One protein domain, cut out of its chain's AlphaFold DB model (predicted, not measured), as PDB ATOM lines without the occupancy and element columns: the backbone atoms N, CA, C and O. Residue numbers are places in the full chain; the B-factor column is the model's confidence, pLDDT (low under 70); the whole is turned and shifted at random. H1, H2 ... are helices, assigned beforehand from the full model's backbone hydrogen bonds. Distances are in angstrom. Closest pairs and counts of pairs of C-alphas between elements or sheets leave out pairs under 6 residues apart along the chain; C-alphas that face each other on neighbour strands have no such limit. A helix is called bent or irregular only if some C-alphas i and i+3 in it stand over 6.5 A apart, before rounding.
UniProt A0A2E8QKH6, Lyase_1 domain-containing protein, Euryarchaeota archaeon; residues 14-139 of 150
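AT A GLANCE: This is residues 14 to 139 of the 150 residues of the protein "Lyase_1 domain-containing protein" of Euryarchaeota archaeon (UniProt A0A2E8QKH6). A compact head of helices has one long helical arm: H2 runs through the head, H3 folds back beside it, and H5 packs on H3 and H4. H6 crosses H2, has H1 packed on it, and sticks out with residues 122 to 138. The printed part has 126 residues with six named helices, H1 to H6 in order, and no named strand: all helix. It is loose, with a radius of gyration of the C-alphas of 19.0 A, and spans 68 by 35 by 24 A.

HOW THE PARTS SIT: H1, residues 14 to 19, touches H6, residues 102 to 138, with residues 113 to 120 of H6 alone, at a shallow tilt of 24 degrees, opposite ways; the closest C-alphas, of Ile 18 and Gln 113, are 5.9 A apart. H2, residues 21 to 41, is the hub. Its residues 23 to 32 touch residues 105 to 113 of H6 at a steep tilt of 64 degrees, closest at C-alphas 27 and 109, 4.9 A. H2 and H3, residues 47 to 56, form a helical hairpin at 6 degrees, closest at C-alphas 33 and 54, 6.1 A. H4, residues 64 to 74, and H5, residues 77 to 95, touch about perpendicular, 76 degrees, closest at C-alphas 71 and 80, 5.0 A. H5 touches H3 at a steep tilt of 48 degrees, closest at C-alphas 49 and 92, 5.0 A. H4 and H6 are apart. Every O i to N i+4 pair is within hydrogen-bond range in H1, H2 and H3, against 6 of 7 in H4, 10 of 15 in H5 and 32 of 33 in H6.

IN THESE COORDINATES: H1 begins at C-alpha 14, (168.298, 209.000, 153.701). H2 is 30.4 A long. H5 is irregular, with C-alphas 88 and 91 9.3 A apart. H6, 54.4 A long, ends at C-alpha 138, (149.715, 217.954, 129.235).

THE WHOLE: The two farthest C-alphas, of Asp 91 and Glu 139, are 68.1 A apart. The printed part has no cut, no link is long, and no printed residue is under 70 in pLDDT.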
ATOM      1  N   VAL A  14     167.458 207.784 153.670       96.50
ATOM      2  CA  VAL A  14     168.298 209.000 153.701       96.50
ATOM      3  C   VAL A  14     167.961 209.954 154.853       96.50
ATOM      4  O   VAL A  14     168.843 210.576 155.431       96.50
ATOM      5  N   ALA A  15     166.683 210.071 155.229       97.00
ATOM      6  CA  ALA A  15     166.283 210.914 156.353       97.00
ATOM      7  C   ALA A  15     166.575 210.222 157.690       97.00
ATOM      8  O   ALA A  15     166.971 210.878 158.649       97.00
ATOM      9  N   LYS A  16     166.399 208.897 157.758       96.88
ATOM     10  CA  LYS A  16     166.765 208.121 158.948       96.88
ATOM     11  C   LYS A  16     168.264 208.187 159.200       96.88
ATOM     12  O   LYS A  16     168.646 208.350 160.344       96.88
ATOM     13  N   GLU A  17     169.083 208.096 158.157       96.75
ATOM     14  CA  GLU A  17     170.540 208.165 158.256       96.75
ATOM     15  C   GLU A  17     170.985 209.484 158.892       96.75
ATOM     16  O   GLU A  17     171.685 209.445 159.900       96.75
ATOM     17  N   ILE A  18     170.478 210.629 158.414       97.88
ATOM     18  CA  ILE A  18     170.776 211.952 158.992       97.88
ATOM     19  C   ILE A  18     170.493 211.977 160.495       97.88
ATOM     20  O   ILE A  18     171.344 212.410 161.265       97.88
ATOM     21  N   TRP A  19     169.315 211.510 160.919       97.50
ATOM     22  CA  TRP A  19     168.839 211.614 162.305       97.50
ATOM     23  C   TRP A  19     169.158 210.395 163.180       97.50
ATOM     24  O   TRP A  19     168.756 210.354 164.347       97.50
ATOM     25  N   SER A  20     169.867 209.410 162.630       96.50
ATOM     26  CA  SER A  20     170.299 208.212 163.346       96.50
ATOM     27  C   SER A  20     171.355 208.547 164.399       96.50
ATOM     28  O   SER A  20     171.919 209.646 164.434       96.50
ATOM     29  N   ARG A  21     171.635 207.572 165.265       95.81
ATOM     30  CA  ARG A  21     172.745 207.644 166.216       95.81
ATOM     31  C   ARG A  21     174.070 207.849 165.478       95.81
ATOM     32  O   ARG A  21     174.842 208.727 165.845       95.81
ATOM     33  N   GLU A  22     174.280 207.099 164.405       97.12
ATOM     34  CA  GLU A  22     175.477 207.134 163.568       97.12
ATOM     35  C   GLU A  22     175.599 208.472 162.828       97.12
ATOM     36  O   GLU A  22     176.669 209.078 162.817       97.12
ATOM     37  N   GLY A  23     174.490 208.983 162.285       97.69
ATOM     38  CA  GLY A  23     174.439 210.292 161.635       97.69
ATOM     39  C   GLY A  23     174.771 211.427 162.599       97.69
ATOM     40  O   GLY A  23     175.595 212.284 162.284       97.69
ATOM     41  N   ARG A  24     174.195 211.412 163.809       97.75
ATOM     42  CA  ARG A  24     174.523 212.403 164.845       97.75
ATOM     43  C   ARG A  24     175.991 212.322 165.253       97.75
ATOM     44  O   ARG A  24     176.651 213.352 165.316       97.75
ATOM     45  N   HIS A  25     176.495 211.115 165.497       98.25
ATOM     46  CA  HIS A  25     177.893 210.873 165.855       98.25
ATOM     47  C   HIS A  25     178.858 211.422 164.796       98.25
ATOM     48  O   HIS A  25     179.771 212.177 165.125       98.25
ATOM     49  N   ALA A  26     178.598 211.139 163.517       98.38
ATOM     50  CA  ALA A  26     179.397 211.661 162.412       98.38
ATOM     51  C   ALA A  26     179.423 213.200 162.379       98.38
ATOM     52  O   ALA A  26     180.486 213.794 162.192       98.38
ATOM     53  N   ARG A  27     178.281 213.860 162.620       98.62
ATOM     54  CA  ARG A  27     178.220 215.330 162.697       98.62
ATOM     55  C   ARG A  27     178.961 215.883 163.911       98.62
ATOM     56  O   ARG A  27     179.631 216.902 163.782       98.62
ATOM     57  N   SER A  28     178.907 215.216 165.059       98.62
ATOM     58  CA  SER A  28     179.684 215.631 166.230       98.62
ATOM     59  C   SER A  28     181.196 215.558 165.974       98.62
ATOM     60  O   SER A  28     181.908 216.504 166.308       98.62
ATOM     61  N   LEU A  29     181.684 214.496 165.314       98.62
ATOM     62  CA  LEU A  29     183.089 214.390 164.889       98.62
ATOM     63  C   LEU A  29     183.480 215.508 163.912       98.62
ATOM     64  O   LEU A  29     184.557 216.095 164.030       98.62
ATOM     65  N   GLU A  30     182.602 215.830 162.957       98.56
ATOM     66  CA  GLU A  30     182.822 216.920 162.005       98.56
ATOM     67  C   GLU A  30     182.988 218.269 162.718       98.56
ATOM     68  O   GLU A  30     183.906 219.026 162.385       98.56
ATOM     69  N   VAL A  31     182.140 218.548 163.713       98.75
ATOM     70  CA  VAL A  31     182.185 219.791 164.494       98.75
ATOM     71  C   VAL A  31     183.446 219.867 165.356       98.75
ATOM     72  O   VAL A  31     184.127 220.891 165.319       98.75
ATOM     73  N   GLU A  32     183.807 218.799 166.074       98.62
ATOM     74  CA  GLU A  32     185.051 218.747 166.863       98.62
ATOM     75  C   GLU A  32     186.283 218.982 165.978       98.62
ATOM     76  O   GLU A  32     187.124 219.839 166.261       98.62
ATOM     77  N   ARG A  33     186.356 218.304 164.827       98.56
ATOM     78  CA  ARG A  33     187.438 218.510 163.856       98.56
ATOM     79  C   ARG A  33     187.484 219.955 163.353       98.56
ATOM     80  O   ARG A  33     188.569 220.522 163.221       98.56
ATOM     81  N   ALA A  34     186.332 220.561 163.058       98.62
ATOM     82  CA  ALA A  34     186.253 221.947 162.598       98.62
ATOM     83  C   ALA A  34     186.681 222.952 163.682       98.62
ATOM     84  O   ALA A  34     187.349 223.944 163.376       98.62
ATOM     85  N   LEU A  35     186.357 222.685 164.950       98.56
ATOM     86  CA  LEU A  35     186.803 223.484 166.089       98.56
ATOM     87  C   LEU A  35     188.334 223.465 166.216       98.56
ATOM     88  O   LEU A  35     188.969 224.515 166.343       98.56
ATOM     89  N   ILE A  36     188.942 222.282 166.135       98.38
ATOM     90  CA  ILE A  36     190.398 222.114 166.251       98.38
ATOM     91  C   ILE A  36     191.107 222.737 165.046       98.38
ATOM     92  O   ILE A  36     192.111 223.436 165.207       98.38
ATOM     93  N   TRP A  37     190.536 222.589 163.846       98.56
ATOM     94  CA  TRP A  37     190.994 223.303 162.655       98.56
ATOM     95  C   TRP A  37     191.019 224.819 162.881       98.56
ATOM     96  O   TRP A  37     192.012 225.475 162.563       98.56
ATOM     97  N   ALA A  38     189.962 225.388 163.469       98.50
ATOM     98  CA  ALA A  38     189.907 226.816 163.768       98.50
ATOM     99  C   ALA A  38     191.000 227.234 164.767       98.50
ATOM    100  O   ALA A  38     191.672 228.245 164.552       98.50
ATOM    101  N   HIS A  39     191.251 226.443 165.818       98.56
ATOM    102  CA  HIS A  39     192.377 226.681 166.733       98.56
ATOM    103  C   HIS A  39     193.737 226.604 166.037       98.56
ATOM    104  O   HIS A  39     194.605 227.437 166.319       98.56
ATOM    105  N   SER A  40     193.910 225.682 165.089       98.44
ATOM    106  CA  SER A  40     195.115 225.598 164.258       98.44
ATOM    107  C   SER A  40     195.300 226.853 163.398       98.44
ATOM    108  O   SER A  40     196.374 227.455 163.387       98.44
ATOM    109  N   LYS A  41     194.227 227.361 162.773       98.44
ATOM    110  CA  LYS A  41     194.265 228.636 162.026       98.44
ATOM    111  C   LYS A  41     194.576 229.852 162.895       98.44
ATOM    112  O   LYS A  41     195.102 230.836 162.383       98.44
ATOM    113  N   MET A  42     194.302 229.779 164.193       98.00
ATOM    114  CA  MET A  42     194.675 230.809 165.166       98.00
ATOM    115  C   MET A  42     196.087 230.623 165.750       98.00
ATOM    116  O   MET A  42     196.492 231.419 166.596       98.00
ATOM    117  N   GLY A  43     196.829 229.586 165.343       97.81
ATOM    118  CA  GLY A  43     198.162 229.272 165.866       97.81
ATOM    119  C   GLY A  43     198.165 228.740 167.302       97.81
ATOM    120  O   GLY A  43     199.193 228.803 167.970       97.81
ATOM    121  N   ARG A  44     197.018 228.259 167.804       97.88
ATOM    122  CA  ARG A  44     196.884 227.684 169.155       97.88
ATOM    123  C   ARG A  44     197.150 226.184 169.191       97.88
ATOM    124  O   ARG A  44     197.564 225.682 170.227       97.88
ATOM    125  N   VAL A  45     196.900 225.500 168.080       98.31
ATOM    126  CA  VAL A  45     197.153 224.069 167.870       98.31
ATOM    127  C   VAL A  45     198.123 223.947 166.699       98.31
ATOM    128  O   VAL A  45     198.008 224.705 165.731       98.31
ATOM    129  N   SER A  46     199.108 223.055 166.793       98.38
ATOM    130  CA  SER A  46     200.058 222.850 165.696       98.38
ATOM    131  C   SER A  46     199.351 222.244 164.469       98.38
ATOM    132  O   SER A  46     198.318 221.585 164.620       98.38
ATOM    133  N   PRO A  47     199.833 222.476 163.236       98.12
ATOM    134  CA  PRO A  47     199.328 221.762 162.064       98.12
ATOM    135  C   PRO A  47     199.407 220.240 162.225       98.12
ATOM    136  O   PRO A  47     198.468 219.548 161.858       98.12
ATOM    137  N   GLU A  48     200.478 219.740 162.843       98.25
ATOM    138  CA  GLU A  48     200.705 218.315 163.071       98.25
ATOM    139  C   GLU A  48     199.664 217.707 164.026       98.25
ATOM    140  O   GLU A  48     199.119 216.642 163.740       98.25
ATOM    141  N   ASP A  49     199.331 218.402 165.120       98.38
ATOM    142  CA  ASP A  49     198.265 217.972 166.035       98.38
ATOM    143  C   ASP A  49     196.895 217.978 165.352       98.38
ATOM    144  O   ASP A  49     196.078 217.084 165.571       98.38
ATOM    145  N   TYR A  50     196.632 218.990 164.518       98.44
ATOM    146  CA  TYR A  50     195.392 219.042 163.755       98.44
ATOM    147  C   TYR A  50     195.291 217.883 162.761       98.44
ATOM    148  O   TYR A  50     194.240 217.251 162.701       98.44
ATOM    149  N   ASP A  51     196.354 217.601 162.007       98.38
ATOM    150  CA  ASP A  51     196.362 216.528 161.011       98.38
ATOM    151  C   ASP A  51     196.129 215.164 161.682       98.38
ATOM    152  O   ASP A  51     195.276 214.404 161.224       98.38
ATOM    153  N   ALA A  52     196.767 214.902 162.829       98.19
ATOM    154  CA  ALA A  52     196.532 213.687 163.614       98.19
ATOM    155  C   ALA A  52     195.065 213.546 164.058       98.19
ATOM    156  O   ALA A  52     194.474 212.470 163.945       98.19
ATOM    157  N   VAL A  53     194.436 214.633 164.525       98.00
ATOM    158  CA  VAL A  53     193.011 214.594 164.887       98.00
ATOM    159  C   VAL A  53     192.111 214.466 163.654       98.00
ATOM    160  O   VAL A  53     191.095 213.774 163.692       98.00
ATOM    161  N   ALA A  54     192.462 215.111 162.544       98.12
ATOM    162  CA  ALA A  54     191.694 215.042 161.308       98.12
ATOM    163  C   ALA A  54     191.683 213.629 160.708       98.12
ATOM    164  O   ALA A  54     190.657 213.236 160.155       98.12
ATOM    165  N   GLU A  55     192.776 212.871 160.848       97.81
ATOM    166  CA  GLU A  55     192.858 211.468 160.432       97.81
ATOM    167  C   GLU A  55     191.931 210.557 161.244       97.81
ATOM    168  O   GLU A  55     191.339 209.644 160.673       97.81
ATOM    169  N   ILE A  56     191.770 210.806 162.551       98.06
ATOM    170  CA  ILE A  56     190.920 209.973 163.422       98.06
ATOM    171  C   ILE A  56     189.463 210.428 163.488       98.06
ATOM    172  O   ILE A  56     188.621 209.689 163.998       98.06
ATOM    173  N   ALA A  57     189.136 211.622 162.987       97.56
ATOM    174  CA  ALA A  57     187.783 212.179 162.968       97.56
ATOM    175  C   ALA A  57     186.910 211.531 161.872       97.56
ATOM    176  O   ALA A  57     186.301 212.209 161.045       97.56
ATOM    177  N   ASP A  58     186.866 210.201 161.891       97.56
ATOM    178  CA  ASP A  58     186.144 209.324 160.984       97.56
ATOM    179  C   ASP A  58     185.271 208.356 161.809       97.56
ATOM    180  O   ASP A  58     185.777 207.739 162.754       97.56
ATOM    181  N   PRO A  59     183.974 208.186 161.481       97.06
ATOM    182  CA  PRO A  59     183.072 207.293 162.217       97.06
ATOM    183  C   PRO A  59     183.479 205.810 162.218       97.06
ATOM    184  O   PRO A  59     182.982 205.042 163.042       97.06
ATOM    185  N   GLY A  60     184.336 205.384 161.289       97.31
ATOM    186  CA  GLY A  60     184.920 204.047 161.238       97.31
ATOM    187  C   GLY A  60     186.143 203.868 162.142       97.31
ATOM    188  O   GLY A  60     186.501 202.729 162.438       97.31
ATOM    189  N   ILE A  61     186.761 204.962 162.601       97.94
ATOM    190  CA  ILE A  61     187.891 204.950 163.544       97.94
ATOM    191  C   ILE A  61     187.388 205.233 164.958       97.94
ATOM    192  O   ILE A  61     187.506 204.389 165.846       97.94
ATOM    193  N   VAL A  62     186.782 206.403 165.166       98.25
ATOM    194  CA  VAL A  62     186.094 206.734 166.414       98.25
ATOM    195  C   VAL A  62     184.646 206.318 166.229       98.25
ATOM    196  O   VAL A  62     183.868 207.038 165.611       98.25
ATOM    197  N   THR A  63     184.283 205.135 166.714       98.19
ATOM    198  CA  THR A  63     182.955 204.555 166.479       98.19
ATOM    199  C   THR A  63     181.930 205.032 167.504       98.19
ATOM    200  O   THR A  63     182.260 205.282 168.663       98.19
ATOM    201  N   ALA A  64     180.655 205.098 167.101       97.81
ATOM    202  CA  ALA A  64     179.562 205.400 168.026       97.81
ATOM    203  C   ALA A  64     179.492 204.369 169.170       97.81
ATOM    204  O   ALA A  64     179.235 204.726 170.313       97.81
ATOM    205  N   ASP A  65     179.780 203.092 168.890       98.00
ATOM    206  CA  ASP A  65     179.789 202.028 169.906       98.00
ATOM    207  C   ASP A  65     180.832 202.279 170.992       98.00
ATOM    208  O   ASP A  65     180.529 202.132 172.175       98.00
ATOM    209  N   ARG A  66     182.026 202.752 170.613       97.75
ATOM    210  CA  ARG A  66     183.053 203.115 171.592       97.75
ATOM    211  C   ARG A  66     182.626 204.307 172.453       97.75
ATOM    212  O   ARG A  66     182.931 204.342 173.643       97.75
ATOM    213  N   VAL A  67     181.912 205.269 171.867       97.88
ATOM    214  CA  VAL A  67     181.358 206.409 172.609       97.88
ATOM    215  C   VAL A  67     180.301 205.947 173.613       97.88
ATOM    216  O   VAL A  67     180.389 206.335 174.772       97.88
ATOM    217  N   ASP A  68     179.370 205.074 173.229       97.38
ATOM    218  CA  ASP A  68     178.340 204.546 174.141       97.38
ATOM    219  C   ASP A  68     178.951 203.762 175.319       97.38
ATOM    220  O   ASP A  68     178.492 203.881 176.459       97.38
ATOM    221  N   GLU A  69     180.002 202.969 175.073       97.50
ATOM    222  CA  GLU A  69     180.748 202.275 176.132       97.50
ATOM    223  C   GLU A  69     181.321 203.265 177.153       97.50
ATOM    224  O   GLU A  69     181.145 203.098 178.362       97.50
ATOM    225  N   LEU A  70     181.971 204.325 176.667       97.19
ATOM    226  CA  LEU A  70     182.531 205.374 177.513       97.19
ATOM    227  C   LEU A  70     181.436 206.189 178.206       97.19
ATOM    228  O   LEU A  70     181.600 206.566 179.365       97.19
ATOM    229  N   GLU A  71     180.299 206.424 177.551       96.94
ATOM    230  CA  GLU A  71     179.146 207.108 178.136       96.94
ATOM    231  C   GLU A  71     178.552 206.304 179.295       96.94
ATOM    232  O   GLU A  71     178.158 206.871 180.321       96.94
ATOM    233  N   ALA A  72     178.547 204.973 179.198       96.50
ATOM    234  CA  ALA A  72     178.110 204.116 180.290       96.50
ATOM    235  C   ALA A  72     178.940 204.335 181.570       96.50
ATOM    236  O   ALA A  72     178.396 204.175 182.669       96.50
ATOM    237  N   GLU A  73     180.200 204.760 181.444       94.50
ATOM    238  CA  GLU A  73     181.083 205.116 182.554       94.50
ATOM    239  C   GLU A  73     180.981 206.597 182.949       94.50
ATOM    240  O   GLU A  73     180.855 206.912 184.133       94.50
ATOM    241  N   THR A  74     181.028 207.517 181.979       92.31
ATOM    242  CA  THR A  74     181.054 208.971 182.233       92.31
ATOM    243  C   THR A  74     179.697 209.541 182.616       92.31
ATOM    244  O   THR A  74     179.647 210.585 183.266       92.31
ATOM    245  N   LYS A  75     178.606 208.887 182.197       94.12
ATOM    246  CA  LYS A  75     177.227 209.402 182.242       94.12
ATOM    247  C   LYS A  75     177.080 210.771 181.568       94.12
ATOM    248  O   LYS A  75     176.247 211.576 181.981       94.12
ATOM    249  N   HIS A  76     177.916 211.033 180.563       94.06
ATOM    250  CA  HIS A  76     177.938 212.276 179.803       94.06
ATOM    251  C   HIS A  76     178.447 212.004 178.381       94.06
ATOM    252  O   HIS A  76     179.624 211.686 178.187       94.06
ATOM    253  N   ASP A  77     177.567 212.193 177.403       92.56
ATOM    254  CA  ASP A  77     177.750 211.896 175.976       92.56
ATOM    255  C   ASP A  77     178.934 212.636 175.332       92.56
ATOM    256  O   ASP A  77     179.832 212.005 174.782       92.56
ATOM    257  N   ILE A  78     179.015 213.965 175.458       97.00
ATOM    258  CA  ILE A  78     180.105 214.738 174.841       97.00
ATOM    259  C   ILE A  78     181.446 214.432 175.504       97.00
ATOM    260  O   ILE A  78     182.437 214.242 174.811       97.00
ATOM    261  N   MET A  79     181.483 214.266 176.828       96.94
ATOM    262  CA  MET A  79     182.692 213.801 177.511       96.94
ATOM    263  C   MET A  79     183.133 212.415 177.014       96.94
ATOM    264  O   MET A  79     184.330 212.160 176.895       96.94
ATOM    265  N   ALA A  80     182.191 211.514 176.725       98.06
ATOM    266  CA  ALA A  80     182.501 210.205 176.159       98.06
ATOM    267  C   ALA A  80     183.063 210.318 174.733       98.06
ATOM    268  O   ALA A  80     184.078 209.690 174.440       98.06
ATOM    269  N   LEU A  81     182.481 211.178 173.890       98.12
ATOM    270  CA  LEU A  81     182.998 211.486 172.552       98.12
ATOM    271  C   LEU A  81     184.426 212.041 172.612       98.12
ATOM    272  O   LEU A  81     185.316 211.519 171.944       98.12
ATOM    273  N   THR A  82     184.663 213.056 173.448       97.94
ATOM    274  CA  THR A  82     185.986 213.669 173.634       97.94
ATOM    275  C   THR A  82     187.015 212.634 174.080       97.94
ATOM    276  O   THR A  82     188.124 212.604 173.551       97.94
ATOM    277  N   LYS A  83     186.651 211.744 175.015       98.06
ATOM    278  CA  LYS A  83     187.524 210.644 175.443       98.06
ATOM    279  C   LYS A  83     187.810 209.661 174.314       98.06
ATOM    280  O   LYS A  83     188.969 209.316 174.126       98.06
ATOM    281  N   ALA A  84     186.795 209.246 173.556       98.44
ATOM    282  CA  ALA A  84     186.967 208.316 172.442       98.44
ATOM    283  C   ALA A  84     187.912 208.887 171.374       98.44
ATOM    284  O   ALA A  84     188.816 208.200 170.902       98.44
ATOM    285  N   MET A  85     187.748 210.168 171.034       98.56
ATOM    286  CA  MET A  85     188.649 210.850 170.107       98.56
ATOM    287  C   MET A  85     190.062 210.995 170.686       98.56
ATOM    288  O   MET A  85     191.031 210.792 169.963       98.56
ATOM    289  N   ALA A  86     190.206 211.307 171.979       98.00
ATOM    290  CA  ALA A  86     191.514 211.436 172.623       98.00
ATOM    291  C   ALA A  86     192.260 210.095 172.720       98.00
ATOM    292  O   ALA A  86     193.470 210.062 172.512       98.00
ATOM    293  N   GLU A  87     191.550 208.991 172.976       97.75
ATOM    294  CA  GLU A  87     192.105 207.633 172.919       97.75
ATOM    295  C   GLU A  87     192.685 207.326 171.530       97.75
ATOM    296  O   GLU A  87     193.777 206.767 171.436       97.75
ATOM    297  N   ALA A  88     191.986 207.725 170.462       97.81
ATOM    298  CA  ALA A  88     192.435 207.520 169.087       97.81
ATOM    299  C   ALA A  88     193.570 208.474 168.668       97.81
ATOM    300  O   ALA A  88     194.466 208.071 167.932       97.81
ATOM    301  N   ALA A  89     193.547 209.724 169.139       97.31
ATOM    302  CA  ALA A  89     194.507 210.765 168.763       97.31
ATOM    303  C   ALA A  89     195.854 210.684 169.507       97.31
ATOM    304  O   ALA A  89     196.815 211.343 169.108       97.31
ATOM    305  N   GLY A  90     195.941 209.914 170.598       97.50
ATOM    306  CA  GLY A  90     197.166 209.784 171.389       97.50
ATOM    307  C   GLY A  90     197.638 211.129 171.948       97.50
ATOM    308  O   GLY A  90     196.865 211.854 172.578       97.50
ATOM    309  N   ASP A  91     198.905 211.474 171.707       97.44
ATOM    310  CA  ASP A  91     199.518 212.698 172.238       97.44
ATOM    311  C   ASP A  91     198.791 213.970 171.782       97.44
ATOM    312  O   ASP A  91     198.707 214.916 172.560       97.44
ATOM    313  N   SER A  92     198.190 213.981 170.587       98.12
ATOM    314  CA  SER A  92     197.435 215.127 170.055       98.12
ATOM    315  C   SER A  92     196.029 215.269 170.655       98.12
ATOM    316  O   SER A  92     195.339 216.257 170.397       98.12
ATOM    317  N   GLY A  93     195.603 214.342 171.521       97.56
ATOM    318  CA  GLY A  93     194.286 214.374 172.160       97.56
ATOM    319  C   GLY A  93     194.042 215.585 173.071       97.56
ATOM    320  O   GLY A  93     192.896 215.909 173.374       97.56
ATOM    321  N   TRP A  94     195.098 216.298 173.477       97.88
ATOM    322  CA  TRP A  94     195.013 217.477 174.348       97.88
ATOM    323  C   TRP A  94     194.196 218.635 173.754       97.88
ATOM    324  O   TRP A  94     193.679 219.465 174.505       97.88
ATOM    325  N   CYS A  95     194.114 218.724 172.422       97.94
ATOM    326  CA  CYS A  95     193.445 219.827 171.735       97.94
ATOM    327  C   CYS A  95     191.951 219.578 171.471       97.94
ATOM    328  O   CYS A  95     191.241 220.501 171.063       97.94
ATOM    329  N   ILE A  96     191.465 218.360 171.717       98.31
ATOM    330  CA  ILE A  96     190.070 217.983 171.482       98.31
ATOM    331  C   ILE A  96     189.173 218.705 172.486       98.31
ATOM    332  O   ILE A  96     189.500 218.794 173.671       98.31
ATOM    333  N   HIS A  97     188.048 219.243 172.007       98.12
ATOM    334  CA  HIS A  97     187.096 220.014 172.806       98.12
ATOM    335  C   HIS A  97     187.681 221.286 173.463       98.12
ATOM    336  O   HIS A  97     187.104 221.847 174.400       98.12
ATOM    337  N   LEU A  98     188.842 221.775 173.000       97.69
ATOM    338  CA  LEU A  98     189.557 222.879 173.642       97.69
ATOM    339  C   LEU A  98     188.714 224.164 173.684       97.69
ATOM    340  O   LEU A  98     188.501 224.836 172.674       97.69
ATOM    341  N   GLY A  99     188.303 224.551 174.894       96.56
ATOM    342  CA  GLY A  99     187.566 225.790 175.155       96.56
ATOM    343  C   GLY A  99     186.097 225.772 174.725       96.56
ATOM    344  O   GLY A  99     185.466 226.826 174.780       96.56
ATOM    345  N   ALA A 100     185.572 224.617 174.313       97.81
ATOM    346  CA  ALA A 100     184.163 224.428 174.001       97.81
ATOM    347  C   ALA A 100     183.372 223.943 175.221       97.81
ATOM    348  O   ALA A 100     183.920 223.499 176.233       97.81
ATOM    349  N   THR A 101     182.058 224.056 175.106       98.06
ATOM    350  CA  THR A 101     181.076 223.395 175.958       98.06
ATOM    351  C   THR A 101     180.314 222.349 175.150       98.06
ATOM    352  O   THR A 101     180.328 222.358 173.920       98.06
ATOM    353  N   SER A 102     179.576 221.471 175.834       97.06
ATOM    354  CA  SER A 102     178.769 220.426 175.193       97.06
ATOM    355  C   SER A 102     177.845 220.963 174.094       97.06
ATOM    356  O   SER A 102     177.743 220.363 173.026       97.06
ATOM    357  N   ASN A 103     177.215 222.120 174.316       97.88
ATOM    358  CA  ASN A 103     176.257 222.680 173.362       97.88
ATOM    359  C   ASN A 103     176.922 223.249 172.108       97.88
ATOM    360  O   ASN A 103     176.300 223.215 171.051       97.88
ATOM    361  N   ASP A 104     178.181 223.691 172.179       98.38
ATOM    362  CA  ASP A 104     178.908 224.128 170.980       98.38
ATOM    363  C   ASP A 104     179.029 222.978 169.966       98.38
ATOM    364  O   ASP A 104     178.967 223.204 168.756       98.38
ATOM    365  N   ILE A 105     179.126 221.739 170.465       98.38
ATOM    366  CA  ILE A 105     179.159 220.522 169.648       98.38
ATOM    367  C   ILE A 105     177.746 220.084 169.260       98.38
ATOM    368  O   ILE A 105     177.458 219.930 168.073       98.38
ATOM    369  N   VAL A 106     176.853 219.917 170.242       98.12
ATOM    370  CA  VAL A 106     175.499 219.382 170.022       98.12
ATOM    371  C   VAL A 106     174.681 220.277 169.096       98.12
ATOM    372  O   VAL A 106     174.136 219.786 168.106       98.12
ATOM    373  N   ASP A 107     174.605 221.579 169.372       98.50
ATOM    374  CA  ASP A 107     173.740 222.483 168.609       98.50
ATOM    375  C   ASP A 107     174.257 222.652 167.177       98.50
ATOM    376  O   ASP A 107     173.469 222.673 166.229       98.50
ATOM    377  N   SER A 108     175.580 222.690 166.994       98.62
ATOM    378  CA  SER A 108     176.202 222.739 165.669       98.62
ATOM    379  C   SER A 108     175.964 221.447 164.880       98.62
ATOM    380  O   SER A 108     175.614 221.507 163.701       98.62
ATOM    381  N   ALA A 109     176.088 220.278 165.518       98.44
ATOM    382  CA  ALA A 109     175.813 218.993 164.878       98.44
ATOM    383  C   ALA A 109     174.336 218.880 164.461       98.44
ATOM    384  O   ALA A 109     174.035 218.475 163.337       98.44
ATOM    385  N   VAL A 110     173.411 219.317 165.321       98.56
ATOM    386  CA  VAL A 110     171.976 219.385 165.003       98.56
ATOM    387  C   VAL A 110     171.706 220.379 163.872       98.56
ATOM    388  O   VAL A 110     170.912 220.083 162.980       98.56
ATOM    389  N   ALA A 111     172.375 221.532 163.849       98.75
ATOM    390  CA  ALA A 111     172.242 222.493 162.757       98.75
ATOM    391  C   ALA A 111     172.666 221.887 161.407       98.75
ATOM    392  O   ALA A 111     171.984 222.109 160.404       98.75
ATOM    393  N   LEU A 112     173.728 221.071 161.377       98.69
ATOM    394  CA  LEU A 112     174.127 220.318 160.183       98.69
ATOM    395  C   LEU A 112     173.060 219.289 159.776       98.69
ATOM    396  O   LEU A 112     172.672 219.256 158.611       98.69
ATOM    397  N   GLN A 113     172.498 218.531 160.724       98.69
ATOM    398  CA  GLN A 113     171.397 217.591 160.443       98.69
ATOM    399  C   GLN A 113     170.152 218.299 159.873       98.69
ATOM    400  O   GLN A 113     169.495 217.799 158.953       98.69
ATOM    401  N   ILE A 114     169.815 219.481 160.398       98.75
ATOM    402  CA  ILE A 114     168.713 220.310 159.890       98.75
ATOM    403  C   ILE A 114     169.021 220.791 158.474       98.75
ATOM    404  O   ILE A 114     168.145 220.715 157.613       98.75
ATOM    405  N   LYS A 115     170.248 221.254 158.218       98.62
ATOM    406  CA  LYS A 115     170.680 221.687 156.889       98.62
ATOM    407  C   LYS A 115     170.509 220.563 155.861       98.62
ATOM    408  O   LYS A 115     169.823 220.779 154.866       98.62
ATOM    409  N   ASP A 116     171.025 219.364 156.134       98.31
ATOM    410  CA  ASP A 116     170.864 218.213 155.231       98.31
ATOM    411  C   ASP A 116     169.383 217.869 155.010       98.31
ATOM    412  O   ASP A 116     168.940 217.521 153.914       98.31
ATOM    413  N   SER A 117     168.576 217.990 156.069       98.31
ATOM    414  CA  SER A 117     167.137 217.747 155.986       98.31
ATOM    415  C   SER A 117     166.442 218.755 155.072       98.31
ATOM    416  O   SER A 117     165.548 218.364 154.323       98.31
ATOM    417  N   ILE A 118     166.842 220.030 155.114       98.56
ATOM    418  CA  ILE A 118     166.323 221.083 154.232       98.56
ATOM    419  C   ILE A 118     166.680 220.774 152.778       98.56
ATOM    420  O   ILE A 118     165.784 220.813 151.937       98.56
ATOM    421  N   GLU A 119     167.925 220.385 152.495       98.25
ATOM    422  CA  GLU A 119     168.369 220.007 151.144       98.25
ATOM    423  C   GLU A 119     167.522 218.843 150.581       98.25
ATOM    424  O   GLU A 119     167.050 218.889 149.441       98.25
ATOM    425  N   LEU A 120     167.202 217.834 151.406       97.75
ATOM    426  CA  LEU A 120     166.294 216.747 151.011       97.75
ATOM    427  C   LEU A 120     164.860 217.216 150.714       97.75
ATOM    428  O   LEU A 120     164.187 216.640 149.847       97.75
ATOM    429  N   GLN A 121     164.339 218.196 151.461       97.81
ATOM    430  CA  GLN A 121     162.997 218.733 151.213       97.81
ATOM    431  C   GLN A 121     162.968 219.602 149.963       97.81
ATOM    432  O   GLN A 121     162.046 219.466 149.162       97.81
ATOM    433  N   GLU A 122     163.985 220.435 149.759       98.50
ATOM    434  CA  GLU A 122     164.126 221.270 148.570       98.50
ATOM    435  C   GLU A 122     164.103 220.417 147.299       98.50
ATOM    436  O   GLU A 122     163.275 220.652 146.418       98.50
ATOM    437  N   GLN A 123     164.895 219.343 147.253       98.06
ATOM    438  CA  GLN A 123     164.891 218.429 146.111       98.06
ATOM    439  C   GLN A 123     163.516 217.780 145.877       98.06
ATOM    440  O   GLN A 123     163.085 217.611 144.735       98.06
ATOM    441  N   SER A 124     162.802 217.440 146.954       97.56
ATOM    442  CA  SER A 124     161.458 216.853 146.862       97.56
ATOM    443  C   SER A 124     160.432 217.863 146.328       97.56
ATOM    444  O   SER A 124     159.554 217.499 145.546       97.56
ATOM    445  N   LEU A 125     160.548 219.132 146.732       98.69
ATOM    446  CA  LEU A 125     159.698 220.221 146.254       98.69
ATOM    447  C   LEU A 125     159.949 220.521 144.778       98.69
ATOM    448  O   LEU A 125     158.982 220.693 144.041       98.69
ATOM    449  N   ILE A 126     161.210 220.523 144.338       98.75
ATOM    450  CA  ILE A 126     161.564 220.688 142.922       98.75
ATOM    451  C   ILE A 126     160.880 219.604 142.084       98.75
ATOM    452  O   ILE A 126     160.111 219.934 141.184       98.75
ATOM    453  N   THR A 127     161.038 218.325 142.447       98.56
ATOM    454  CA  THR A 127     160.396 217.219 141.716       98.56
ATOM    455  C   THR A 127     158.870 217.331 141.703       98.56
ATOM    456  O   THR A 127     158.232 217.059 140.685       98.56
ATOM    457  N   LEU A 128     158.257 217.741 142.818       98.69
ATOM    458  CA  LEU A 128     156.811 217.946 142.882       98.69
ATOM    459  C   LEU A 128     156.357 219.064 141.934       98.69
ATOM    460  O   LEU A 128     155.386 218.881 141.201       98.69
ATOM    461  N   ILE A 129     157.049 220.204 141.944       98.81
ATOM    462  CA  ILE A 129     156.733 221.350 141.084       98.81
ATOM    463  C   ILE A 129     156.860 220.952 139.614       98.81
ATOM    464  O   ILE A 129     155.929 221.190 138.849       98.81
ATOM    465  N   GLU A 130     157.953 220.291 139.235       98.81
ATOM    466  CA  GLU A 130     158.171 219.808 137.867       98.81
ATOM    467  C   GLU A 130     157.048 218.864 137.427       98.81
ATOM    468  O   GLU A 130     156.427 219.082 136.387       98.81
ATOM    469  N   THR A 131     156.690 217.894 138.273       98.75
ATOM    470  CA  THR A 131     155.591 216.951 138.004       98.75
ATOM    471  C   THR A 131     154.259 217.683 137.786       98.75
ATOM    472  O   THR A 131     153.494 217.355 136.876       98.75
ATOM    473  N   LEU A 132     153.952 218.689 138.611       98.75
ATOM    474  CA  LEU A 132     152.728 219.485 138.472       98.75
ATOM    475  C   LEU A 132     152.743 220.340 137.201       98.75
ATOM    476  O   LEU A 132     151.715 220.436 136.528       98.75
ATOM    477  N   CYS A 133     153.888 220.923 136.846       98.81
ATOM    478  CA  CYS A 133     154.065 221.661 135.597       98.81
ATOM    479  C   CYS A 133     153.849 220.758 134.376       98.81
ATOM    480  O   CYS A 133     153.120 221.141 133.462       98.81
ATOM    481  N   GLU A 134     154.401 219.545 134.383       98.75
ATOM    482  CA  GLU A 134     154.203 218.561 133.313       98.75
ATOM    483  C   GLU A 134     152.732 218.163 133.159       98.75
ATOM    484  O   GLU A 134     152.205 218.118 132.045       98.75
ATOM    485  N   ILE A 135     152.041 217.899 134.275       98.62
ATOM    486  CA  ILE A 135     150.605 217.593 134.266       98.62
ATOM    487  C   ILE A 135     149.813 218.784 133.724       98.62
ATOM    488  O   ILE A 135     148.947 218.599 132.872       98.62
ATOM    489  N   SER A 136     150.121 219.997 134.184       98.56
ATOM    490  CA  SER A 136     149.455 221.217 133.731       98.56
ATOM    491  C   SER A 136     149.618 221.423 132.226       98.56
ATOM    492  O   SER A 136     148.643 221.731 131.545       98.56
ATOM    493  N   GLU A 137     150.825 221.239 131.689       98.56
ATOM    494  CA  GLU A 137     151.091 221.412 130.259       98.56
ATOM    495  C   GLU A 137     150.401 220.330 129.418       98.56
ATOM    496  O   GLU A 137     149.819 220.634 128.374       98.56
ATOM    497  N   ARG A 138     150.401 219.076 129.894       98.50
ATOM    498  CA  ARG A 138     149.715 217.954 129.235       98.50
ATOM    499  C   ARG A 138     148.202 218.159 129.180       98.50
ATOM    500  O   ARG A 138     147.591 217.922 128.142       98.50
ATOM    501  N   GLU A 139     147.604 218.600 130.283       98.38
ATOM    502  CA  GLU A 139     146.149 218.721 130.437       98.38
ATOM    503  C   GLU A 139     145.608 220.115 130.087       98.38
ATOM    504  O   GLU A 139     144.418 220.373 130.261       98.38
TER     505      GLU A 139